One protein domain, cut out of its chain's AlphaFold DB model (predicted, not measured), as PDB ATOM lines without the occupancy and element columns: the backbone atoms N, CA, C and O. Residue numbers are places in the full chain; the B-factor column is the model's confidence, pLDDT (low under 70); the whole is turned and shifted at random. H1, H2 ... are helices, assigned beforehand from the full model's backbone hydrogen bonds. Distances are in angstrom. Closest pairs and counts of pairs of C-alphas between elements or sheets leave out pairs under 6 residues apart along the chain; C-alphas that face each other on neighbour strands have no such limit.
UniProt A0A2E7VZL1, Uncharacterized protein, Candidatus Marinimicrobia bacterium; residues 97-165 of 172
ATOM      1  N   PRO A  97     212.576 148.675 174.950       91.31
ATOM      2  CA  PRO A  97     213.159 147.987 176.107       91.31
ATOM      3  C   PRO A  97     214.619 148.354 176.397       91.31
ATOM      4  O   PRO A  97     215.027 148.364 177.556       91.31
ATOM      5  N   LEU A  98     215.415 148.643 175.360       93.25
ATOM      6  CA  LEU A  98     216.801 149.083 175.536       93.25
ATOM      7  C   LEU A  98     216.841 150.475 176.171       93.25
ATOM      8  O   LEU A  98     217.552 150.670 177.150       93.25
ATOM      9  N   ALA A  99     216.041 151.412 175.657       92.25
ATOM     10  CA  ALA A  99     216.005 152.784 176.154       92.25
ATOM     11  C   ALA A  99     215.553 152.860 177.624       92.25
ATOM     12  O   ALA A  99     216.164 153.564 178.427       92.25
ATOM     13  N   GLU A 100     214.524 152.097 178.005       91.81
ATOM     14  CA  GLU A 100     214.075 152.005 179.403       91.81
ATOM     15  C   GLU A 100     215.167 151.420 180.309       91.81
ATOM     16  O   GLU A 100     215.410 151.913 181.415       91.81
ATOM     17  N   LYS A 101     215.864 150.380 179.832       93.31
ATOM     18  CA  LYS A 101     216.945 149.748 180.586       93.31
ATOM     19  C   LYS A 101     218.156 150.671 180.737       93.31
ATOM     20  O   LYS A 101     218.709 150.725 181.831       93.31
ATOM     21  N   GLN A 102     218.536 151.411 179.697       94.69
ATOM     22  CA  GLN A 102     219.602 152.418 179.752       94.69
ATOM     23  C   GLN A 102     219.295 153.488 180.805       94.69
ATOM     24  O   GLN A 102     220.135 153.731 181.664       94.69
ATOM     25  N   GLN A 103     218.073 154.035 180.825       94.75
ATOM     26  CA  GLN A 103     217.654 155.003 181.851       94.75
ATOM     27  C   GLN A 103     217.711 154.423 183.268       94.75
ATOM     28  O   GLN A 103     218.140 155.092 184.206       94.75
ATOM     29  N   PHE A 104     217.277 153.173 183.442       94.81
ATOM     30  CA  PHE A 104     217.350 152.508 184.740       94.81
ATOM     31  C   PHE A 104     218.802 152.318 185.203       94.81
ATOM     32  O   PHE A 104     219.117 152.593 186.360       94.81
ATOM     33  N   VAL A 105     219.687 151.857 184.313       95.06
ATOM     34  CA  VAL A 105     221.109 151.652 184.630       95.06
ATOM     35  C   VAL A 105     221.788 152.985 184.933       95.06
ATOM     36  O   VAL A 105     222.479 153.072 185.940       95.06
ATOM     37  N   GLU A 106     221.529 154.035 184.153       96.56
ATOM     38  CA  GLU A 106     222.037 155.386 184.420       96.56
ATOM     39  C   GLU A 106     221.676 155.853 185.836       96.56
ATOM     40  O   GLU A 106     222.543 156.310 186.582       96.56
ATOM     41  N   GLN A 107     220.414 155.684 186.247       96.56
ATOM     42  CA  GLN A 107     219.957 156.058 187.588       96.56
ATOM     43  C   GLN A 107     220.658 155.258 188.692       96.56
ATOM     44  O   GLN A 107     221.052 155.839 189.702       96.56
ATOM     45  N   GLN A 108     220.822 153.943 188.514       95.75
ATOM     46  CA  GLN A 108     221.524 153.094 189.484       95.75
ATOM     47  C   GLN A 108     223.004 153.474 189.600       95.75
ATOM     48  O   GLN A 108     223.491 153.670 190.709       95.75
ATOM     49  N   MET A 109     223.691 153.639 188.469       96.00
ATOM     50  CA  MET A 109     225.110 154.000 188.428       96.00
ATOM     51  C   MET A 109     225.360 155.390 189.011       96.00
ATOM     52  O   MET A 109     226.311 155.581 189.758       96.00
ATOM     53  N   THR A 110     224.476 156.348 188.725       96.44
ATOM     54  CA  THR A 110     224.535 157.696 189.306       96.44
ATOM     55  C   THR A 110     224.363 157.645 190.823       96.44
ATOM     56  O   THR A 110     225.150 158.243 191.551       96.44
ATOM     57  N   PHE A 111     223.373 156.891 191.311       96.75
ATOM     58  CA  PHE A 111     223.153 156.718 192.746       96.75
ATOM     59  C   PHE A 111     224.351 156.054 193.438       96.75
ATOM     60  O   PHE A 111     224.770 156.493 194.507       96.75
ATOM     61  N   GLU A 112     224.918 155.009 192.831       96.25
ATOM     62  CA  GLU A 112     226.089 154.323 193.372       96.25
ATOM     63  C   GLU A 112     227.324 155.228 193.378       96.25
ATOM     64  O   GLU A 112     228.016 155.293 194.392       96.25
ATOM     65  N   ARG A 113     227.572 155.969 192.293       97.50
ATOM     66  CA  ARG A 113     228.650 156.959 192.213       97.50
ATOM     67  C   ARG A 113     228.540 157.972 193.344       97.50
ATOM     68  O   ARG A 113     229.520 158.180 194.047       97.50
ATOM     69  N   ASP A 114     227.366 158.567 193.541       97.00
ATOM     70  CA  ASP A 114     227.160 159.591 194.570       97.00
ATOM     71  C   ASP A 114     227.429 159.029 195.977       97.00
ATOM     72  O   ASP A 114     228.098 159.668 196.788       97.00
ATOM     73  N   ALA A 115     226.995 157.792 196.246       95.81
ATOM     74  CA  ALA A 115     227.296 157.102 197.498       95.81
ATOM     75  C   ALA A 115     228.795 156.775 197.657       95.81
ATOM     76  O   ALA A 115     229.333 156.862 198.763       95.81
ATOM     77  N   GLN A 116     229.484 156.399 196.573       95.31
ATOM     78  CA  GLN A 116     230.927 156.153 196.592       95.31
ATOM     79  C   GLN A 116     231.729 157.442 196.802       95.31
ATOM     80  O   GLN A 116     232.716 157.404 197.535       95.31
ATOM     81  N   VAL A 117     231.299 158.569 196.224       96.81
ATOM     82  CA  VAL A 117     231.899 159.891 196.459       96.81
ATOM     83  C   VAL A 117     231.762 160.278 197.929       96.81
ATOM     84  O   VAL A 117     232.779 160.534 198.569       96.81
ATOM     85  N   GLU A 118     230.552 160.231 198.499       96.25
ATOM     86  CA  GLU A 118     230.321 160.565 199.916       96.25
ATOM     87  C   GLU A 118     231.203 159.714 200.848       96.25
ATOM     88  O   GLU A 118     231.836 160.217 201.782       96.25
ATOM     89  N   LEU A 119     231.297 158.411 200.569       94.25
ATOM     90  CA  LEU A 119     232.141 157.502 201.338       94.25
ATOM     91  C   LEU A 119     233.638 157.814 201.169       94.25
ATOM     92  O   LEU A 119     234.392 157.774 202.143       94.25
ATOM     93  N   ALA A 120     234.082 158.115 199.948       94.62
ATOM     94  CA  ALA A 120     235.468 158.463 199.660       94.62
ATOM     95  C   ALA A 120     235.879 159.784 200.330       94.62
ATOM     96  O   ALA A 120     236.977 159.855 200.879       94.62
ATOM     97  N   GLU A 121     235.002 160.792 200.362       95.62
ATOM     98  CA  GLU A 121     235.218 162.049 201.090       95.62
ATOM     99  C   GLU A 121     235.384 161.814 202.601       95.62
ATOM    100  O   GLU A 121     236.285 162.374 203.235       95.62
ATOM    101  N   ASP A 122     234.563 160.938 203.194       95.44
ATOM    102  CA  ASP A 122     234.689 160.567 204.607       95.44
ATOM    103  C   ASP A 122     236.044 159.895 204.901       95.44
ATOM    104  O   ASP A 122     236.705 160.250 205.886       95.44
ATOM    105  N   TYR A 123     236.507 158.983 204.036       93.25
ATOM    106  CA  TYR A 123     237.826 158.354 204.167       93.25
ATOM    107  C   TYR A 123     238.983 159.338 203.954       93.25
ATOM    108  O   TYR A 123     239.927 159.342 204.747       93.25
ATOM    109  N   GLU A 124     238.904 160.197 202.936       95.00
ATOM    110  CA  GLU A 124     239.899 161.238 202.644       95.00
ATOM    111  C   GLU A 124     240.106 162.159 203.851       95.00
ATOM    112  O   GLU A 124     241.246 162.433 204.244       95.00
ATOM    113  N   SER A 125     239.006 162.561 204.500       94.69
ATOM    114  CA  SER A 125     239.030 163.493 205.631       94.69
ATOM    115  C   SER A 125     239.766 162.940 206.859       94.69
ATOM    116  O   SER A 125     240.307 163.703 207.667       94.69
ATOM    117  N   LYS A 126     239.808 161.607 206.986       93.94
ATOM    118  CA  LYS A 126     240.455 160.865 208.078       93.94
ATOM    119  C   LYS A 126     241.870 160.410 207.724       93.94
ATOM    120  O   LYS A 126     242.601 159.979 208.617       93.94
ATOM    121  N   GLU A 127     242.265 160.495 206.456       94.56
ATOM    122  CA  GLU A 127     243.578 160.059 205.996       94.56
ATOM    123  C   GLU A 127     244.675 161.041 206.436       94.56
ATOM    124  O   GLU A 127     244.575 162.264 206.299       94.56
ATOM    125  N   THR A 128     245.752 160.479 206.979       93.12
ATOM    126  CA  THR A 128     246.903 161.221 207.509       93.12
ATOM    127  C   THR A 128     248.141 161.077 206.631       93.12
ATOM    128  O   THR A 128     249.021 161.939 206.677       93.12
ATOM    129  N   ASP A 129     248.210 160.025 205.808       94.69
ATOM    130  CA  ASP A 129     249.259 159.843 204.813       94.69
ATOM    131  C   ASP A 129     248.994 160.757 203.600       94.69
ATOM    132  O   ASP A 129     247.975 160.604 202.920       94.69
ATOM    133  N   PRO A 130     249.902 161.696 203.273       94.50
ATOM    134  CA  PRO A 130     249.694 162.649 202.183       94.50
ATOM    135  C   PRO A 130     249.610 161.985 200.803       94.50
ATOM    136  O   PRO A 130     248.947 162.514 199.915       94.50
ATOM    137  N   THR A 131     250.259 160.834 200.613       94.50
ATOM    138  CA  THR A 131     250.215 160.081 199.354       94.50
ATOM    139  C   THR A 131     248.849 159.437 199.187       94.50
ATOM    140  O   THR A 131     248.219 159.603 198.147       94.50
ATOM    141  N   LYS A 132     248.356 158.751 200.225       93.88
ATOM    142  CA  LYS A 132     247.022 158.135 200.192       93.88
ATOM    143  C   LYS A 132     245.918 159.174 200.089       93.88
ATOM    144  O   LYS A 132     244.957 158.960 199.360       93.88
ATOM    145  N   LYS A 133     246.083 160.313 200.762       94.50
ATOM    146  CA  LYS A 133     245.157 161.439 200.672       94.50
ATOM    147  C   LYS A 133     245.051 161.972 199.242       94.50
ATOM    148  O   LYS A 133     243.946 162.127 198.739       94.50
ATOM    149  N   ALA A 134     246.181 162.167 198.560       96.19
ATOM    150  CA  ALA A 134     246.182 162.550 197.148       96.19
ATOM    151  C   ALA A 134     245.507 161.489 196.256       96.19
ATOM    152  O   ALA A 134     244.785 161.841 195.328       96.19
ATOM    153  N   THR A 135     245.690 160.198 196.555       96.31
ATOM    154  CA  THR A 135     245.002 159.123 195.828       96.31
ATOM    155  C   THR A 135     243.487 159.132 196.058       96.31
ATOM    156  O   THR A 135     242.745 158.939 195.101       96.31
ATOM    157  N   TRP A 136     243.013 159.387 197.284       96.56
ATOM    158  CA  TRP A 136     241.582 159.571 197.558       96.56
ATOM    159  C   TRP A 136     241.003 160.756 196.787       96.56
ATOM    160  O   TRP A 136     239.960 160.616 196.160       96.56
ATOM    161  N   GLN A 137     241.701 161.895 196.777       96.50
ATOM    162  CA  GLN A 137     241.280 163.080 196.022       96.50
ATOM    163  C   GLN A 137     241.172 162.791 194.523       96.50
ATOM    164  O   GLN A 137     240.171 163.148 193.911       96.50
ATOM    165  N   GLN A 138     242.162 162.103 193.943       97.06
ATOM    166  CA  GLN A 138     242.102 161.712 192.534       97.06
ATOM    167  C   GLN A 138     240.931 160.766 192.264       97.06
ATOM    168  O   GLN A 138     240.217 160.959 191.290       97.06
ATOM    169  N   PHE A 139     240.704 159.781 193.136       97.06
ATOM    170  CA  PHE A 139     239.587 158.851 192.991       97.06
ATOM    171  C   PHE A 139     238.223 159.560 193.040       97.06
ATOM    172  O   PHE A 139     237.349 159.248 192.238       97.06
ATOM    173  N   ILE A 140     238.055 160.541 193.933       97.69
ATOM    174  CA  ILE A 140     236.846 161.377 193.995       97.69
ATOM    175  C   ILE A 140     236.662 162.146 192.683       97.69
ATOM    176  O   ILE A 140     235.589 162.081 192.098       97.69
ATOM    177  N   THR A 141     237.711 162.802 192.176       97.69
ATOM    178  CA  THR A 141     237.647 163.508 190.887       97.69
ATOM    179  C   THR A 141     237.301 162.563 189.737       97.69
ATOM    180  O   THR A 141     236.446 162.893 188.923       97.69
ATOM    181  N   ASP A 142     237.898 161.369 189.691       97.50
ATOM    182  CA  ASP A 142     237.599 160.372 188.660       97.50
ATOM    183  C   ASP A 142     236.123 159.934 188.712       97.50
ATOM    184  O   ASP A 142     235.506 159.734 187.666       97.50
ATOM    185  N   LEU A 143     235.544 159.797 189.914       97.38
ATOM    186  CA  LEU A 143     234.117 159.516 190.099       97.38
ATOM    187  C   LEU A 143     233.241 160.694 189.658       97.38
ATOM    188  O   LEU A 143     232.255 160.474 188.961       97.38
ATOM    189  N   GLU A 144     233.569 161.925 190.044       96.38
ATOM    190  CA  GLU A 144     232.791 163.127 189.702       96.38
ATOM    191  C   GLU A 144     232.815 163.443 188.199       96.38
ATOM    192  O   GLU A 144     231.790 163.841 187.638       96.38
ATOM    193  N   ASP A 145     233.958 163.227 187.544       96.81
ATOM    194  CA  ASP A 145     234.136 163.403 186.100       96.81
ATOM    195  C   ASP A 145     233.532 162.246 185.285       96.81
ATOM    196  O   ASP A 145     233.378 162.358 184.065       96.81
ATOM    197  N   TRP A 146     233.180 161.129 185.932       96.88
ATOM    198  CA  TRP A 146     232.566 159.996 185.252       96.88
ATOM    199  C   TRP A 146     231.178 160.357 184.716       96.88
ATOM    200  O   TRP A 146     230.292 160.844 185.428       96.88
ATOM    201  N   THR A 147     230.967 160.039 183.441       95.50
ATOM    202  CA  THR A 147     229.695 160.212 182.743       95.50
ATOM    203  C   THR A 147     229.204 158.876 182.217       95.50
ATOM    204  O   THR A 147     229.976 158.122 181.627       95.50
ATOM    205  N   PHE A 148     227.909 158.622 182.365       95.69
ATOM    206  CA  PHE A 148     227.273 157.440 181.806       95.69
ATOM    207  C   PHE A 148     227.280 157.476 180.267       95.69
ATOM    208  O   PHE A 148     226.815 158.445 179.664       95.69
ATOM    209  N   ASP A 149     227.785 156.407 179.651       95.06
ATOM    210  CA  ASP A 149     227.707 156.167 178.209       95.06
ATOM    211  C   ASP A 149     226.616 155.116 177.928       95.06
ATOM    212  O   ASP A 149     226.773 153.962 178.334       95.06
ATOM    213  N   PRO A 150     225.507 155.472 177.250       91.06
ATOM    214  CA  PRO A 150     224.438 154.522 176.948       91.06
ATOM    215  C   PRO A 150     224.863 153.411 175.974       91.06
ATOM    216  O   PRO A 150     224.188 152.379 175.923       91.06
ATOM    217  N   ASP A 151     225.942 153.601 175.209       90.94
ATOM    218  CA  ASP A 151     226.449 152.612 174.253       90.94
ATOM    219  C   ASP A 151     227.477 151.649 174.883       90.94
ATOM    220  O   ASP A 151     227.837 150.636 174.267       90.94
ATOM    221  N   ASP A 152     227.925 151.905 176.120       92.62
ATOM    222  CA  ASP A 152     228.765 150.972 176.871       92.62
ATOM    223  C   ASP A 152     227.936 149.763 177.317       92.62
ATOM    224  O   ASP A 152     227.055 149.850 178.168       92.62
ATOM    225  N   LYS A 153     228.239 148.590 176.755       87.75
ATOM    226  CA  LYS A 153     227.536 147.336 177.066       87.75
ATOM    227  C   LYS A 153     227.757 146.858 178.499       87.75
ATOM    228  O   LYS A 153     227.015 145.989 178.953       87.75
ATOM    229  N   ASN A 154     228.768 147.380 179.191       91.12
ATOM    230  CA  ASN A 154     229.061 147.054 180.577       91.12
ATOM    231  C   ASN A 154     229.515 148.304 181.351       91.12
ATOM    232  O   ASN A 154     230.694 148.397 181.703       91.12
ATOM    233  N   PRO A 155     228.591 149.240 181.647       92.25
ATOM    234  CA  PRO A 155     228.915 150.461 182.367       92.25
ATOM    235  C   PRO A 155     229.493 150.125 183.740       92.25
ATOM    236  O   PRO A 155     228.866 149.423 184.535       92.25
ATOM    237  N   VAL A 156     230.680 150.650 184.026       93.69
ATOM    238  CA  VAL A 156     231.359 150.479 185.313       93.69
ATOM    239  C   VAL A 156     231.823 151.823 185.850       93.69
ATOM    240  O   VAL A 156     232.257 152.698 185.097       93.69
ATOM    241  N   LEU A 157     231.740 151.983 187.169       95.44
ATOM    242  CA  LEU A 157     232.343 153.120 187.850       95.44
ATOM    243  C   LEU A 157     233.864 152.935 187.930       95.44
ATOM    244  O   LEU A 157     234.346 151.794 187.949       95.44
ATOM    245  N   PRO A 158     234.629 154.037 188.013       95.12
ATOM    246  CA  PRO A 158     236.028 153.999 188.404       95.12
ATOM    247  C   PRO A 158     236.225 153.100 189.636       95.12
ATOM    248  O   PRO A 158     235.519 153.258 190.632       95.12
ATOM    249  N   PRO A 159     237.144 152.122 189.594       93.44
ATOM    250  CA  PRO A 159     237.371 151.238 190.728       93.44
ATOM    251  C   PRO A 159     238.196 151.941 191.808       93.44
ATOM    252  O   PRO A 159     239.134 152.677 191.501       93.44
ATOM    253  N   ILE A 160     237.915 151.634 193.078       91.50
ATOM    254  CA  ILE A 160     238.740 152.096 194.204       91.50
ATOM    255  C   ILE A 160     240.188 151.605 194.000       91.50
ATOM    256  O   ILE A 160     240.404 150.391 193.891       91.50
ATOM    257  N   PRO A 161     241.197 152.497 193.984       91.19
ATOM    258  CA  PRO A 161     242.590 152.096 193.837       91.19
ATOM    259  C   PRO A 161     243.055 151.183 194.979       91.19
ATOM    260  O   PRO A 161     242.846 151.472 196.156       91.19
ATOM    261  N   GLU A 162     243.776 150.109 194.646       90.25
ATOM    262  CA  GLU A 162     244.194 149.096 195.629       90.25
ATOM    263  C   GLU A 162     245.033 149.687 196.780       90.25
ATOM    264  O   GLU A 162     244.961 149.230 197.916       90.25
ATOM    265  N   SER A 163     245.791 150.757 196.513       86.31
ATOM    266  CA  SER A 163     246.615 151.458 197.509       86.31
ATOM    267  C   SER A 163     245.822 152.125 198.638       86.31
ATOM    268  O   SER A 163     246.389 152.394 199.699       86.31
ATOM    269  N   ILE A 164     244.546 152.433 198.393       85.50
ATOM    270  CA  ILE A 164     243.633 153.065 199.357       85.50
ATOM    271  C   ILE A 164     242.470 152.153 199.739       85.50
ATOM    272  O   ILE A 164     241.633 152.543 200.550       85.50
ATOM    273  N   ARG A 165     242.421 150.934 199.187       79.69
ATOM    274  CA  ARG A 165     241.374 149.972 199.504       79.69
ATOM    275  C   ARG A 165     241.341 149.758 201.018       79.69
ATOM    276  O   ARG A 165     242.386 149.437 201.600       79.69
TER     277      ARG A 165
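Overview. This is residues 97 to 165 of the 172 residues of an uncharacterized protein of Candidatus Marinimicrobia bacterium (UniProt A0A2E7VZL1). This is a long helical hairpin of unequal halves, with the long helix H1 and the shorter H2 folded back beside its second half, and a tail of loop after H2. The tail, residues 145 to 165, first runs on past the end of H2 toward the first residues of H1, then turns and folds back toward the end where H1 and H2 are joined. The printed part has 69 residues with two named helices, H1 then H2, and no named strand; its class is all helix. The whole is loose, with a radius of gyration of the C-alphas of 14.0 A, and its outline is a rod spanning 48 by 17 by 17 A.

Along the chain. Find C-alpha 97 at (213.159, 147.987, 176.107); from there H1, residues 97 to 126, runs 44.0 A to C-alpha 126 at (240.455, 160.865, 208.078). Next look at C-alpha 130 at (249.694, 162.649, 202.183), where H2, residues 130 to 144, begins; it runs 21.0 A to C-alpha 144 at (232.791, 163.127, 189.702).

Arrangement. Look at Glu 124 and Trp 136, whose C-alphas, the closest of H1 and H2, are 5.6 A apart. The two helices touch, and H1 does so with residues 113 to 124 alone. They run opposite ways at a shallow tilt of 22 degrees and form a helical hairpin. In H2 every O i to N i+4 pair is within hydrogen-bond range; in H1, 25 of 26 are.

Size, cuts and confidence. The two C-alphas farthest apart, those of Pro 97 and Thr 128, are 48.0 A from each other. The link from H1 to H2 is tight, with 3 residues, and the printed part has no cut. The mean pLDDT of the printed part is 94.3, and no printed residue is under 70.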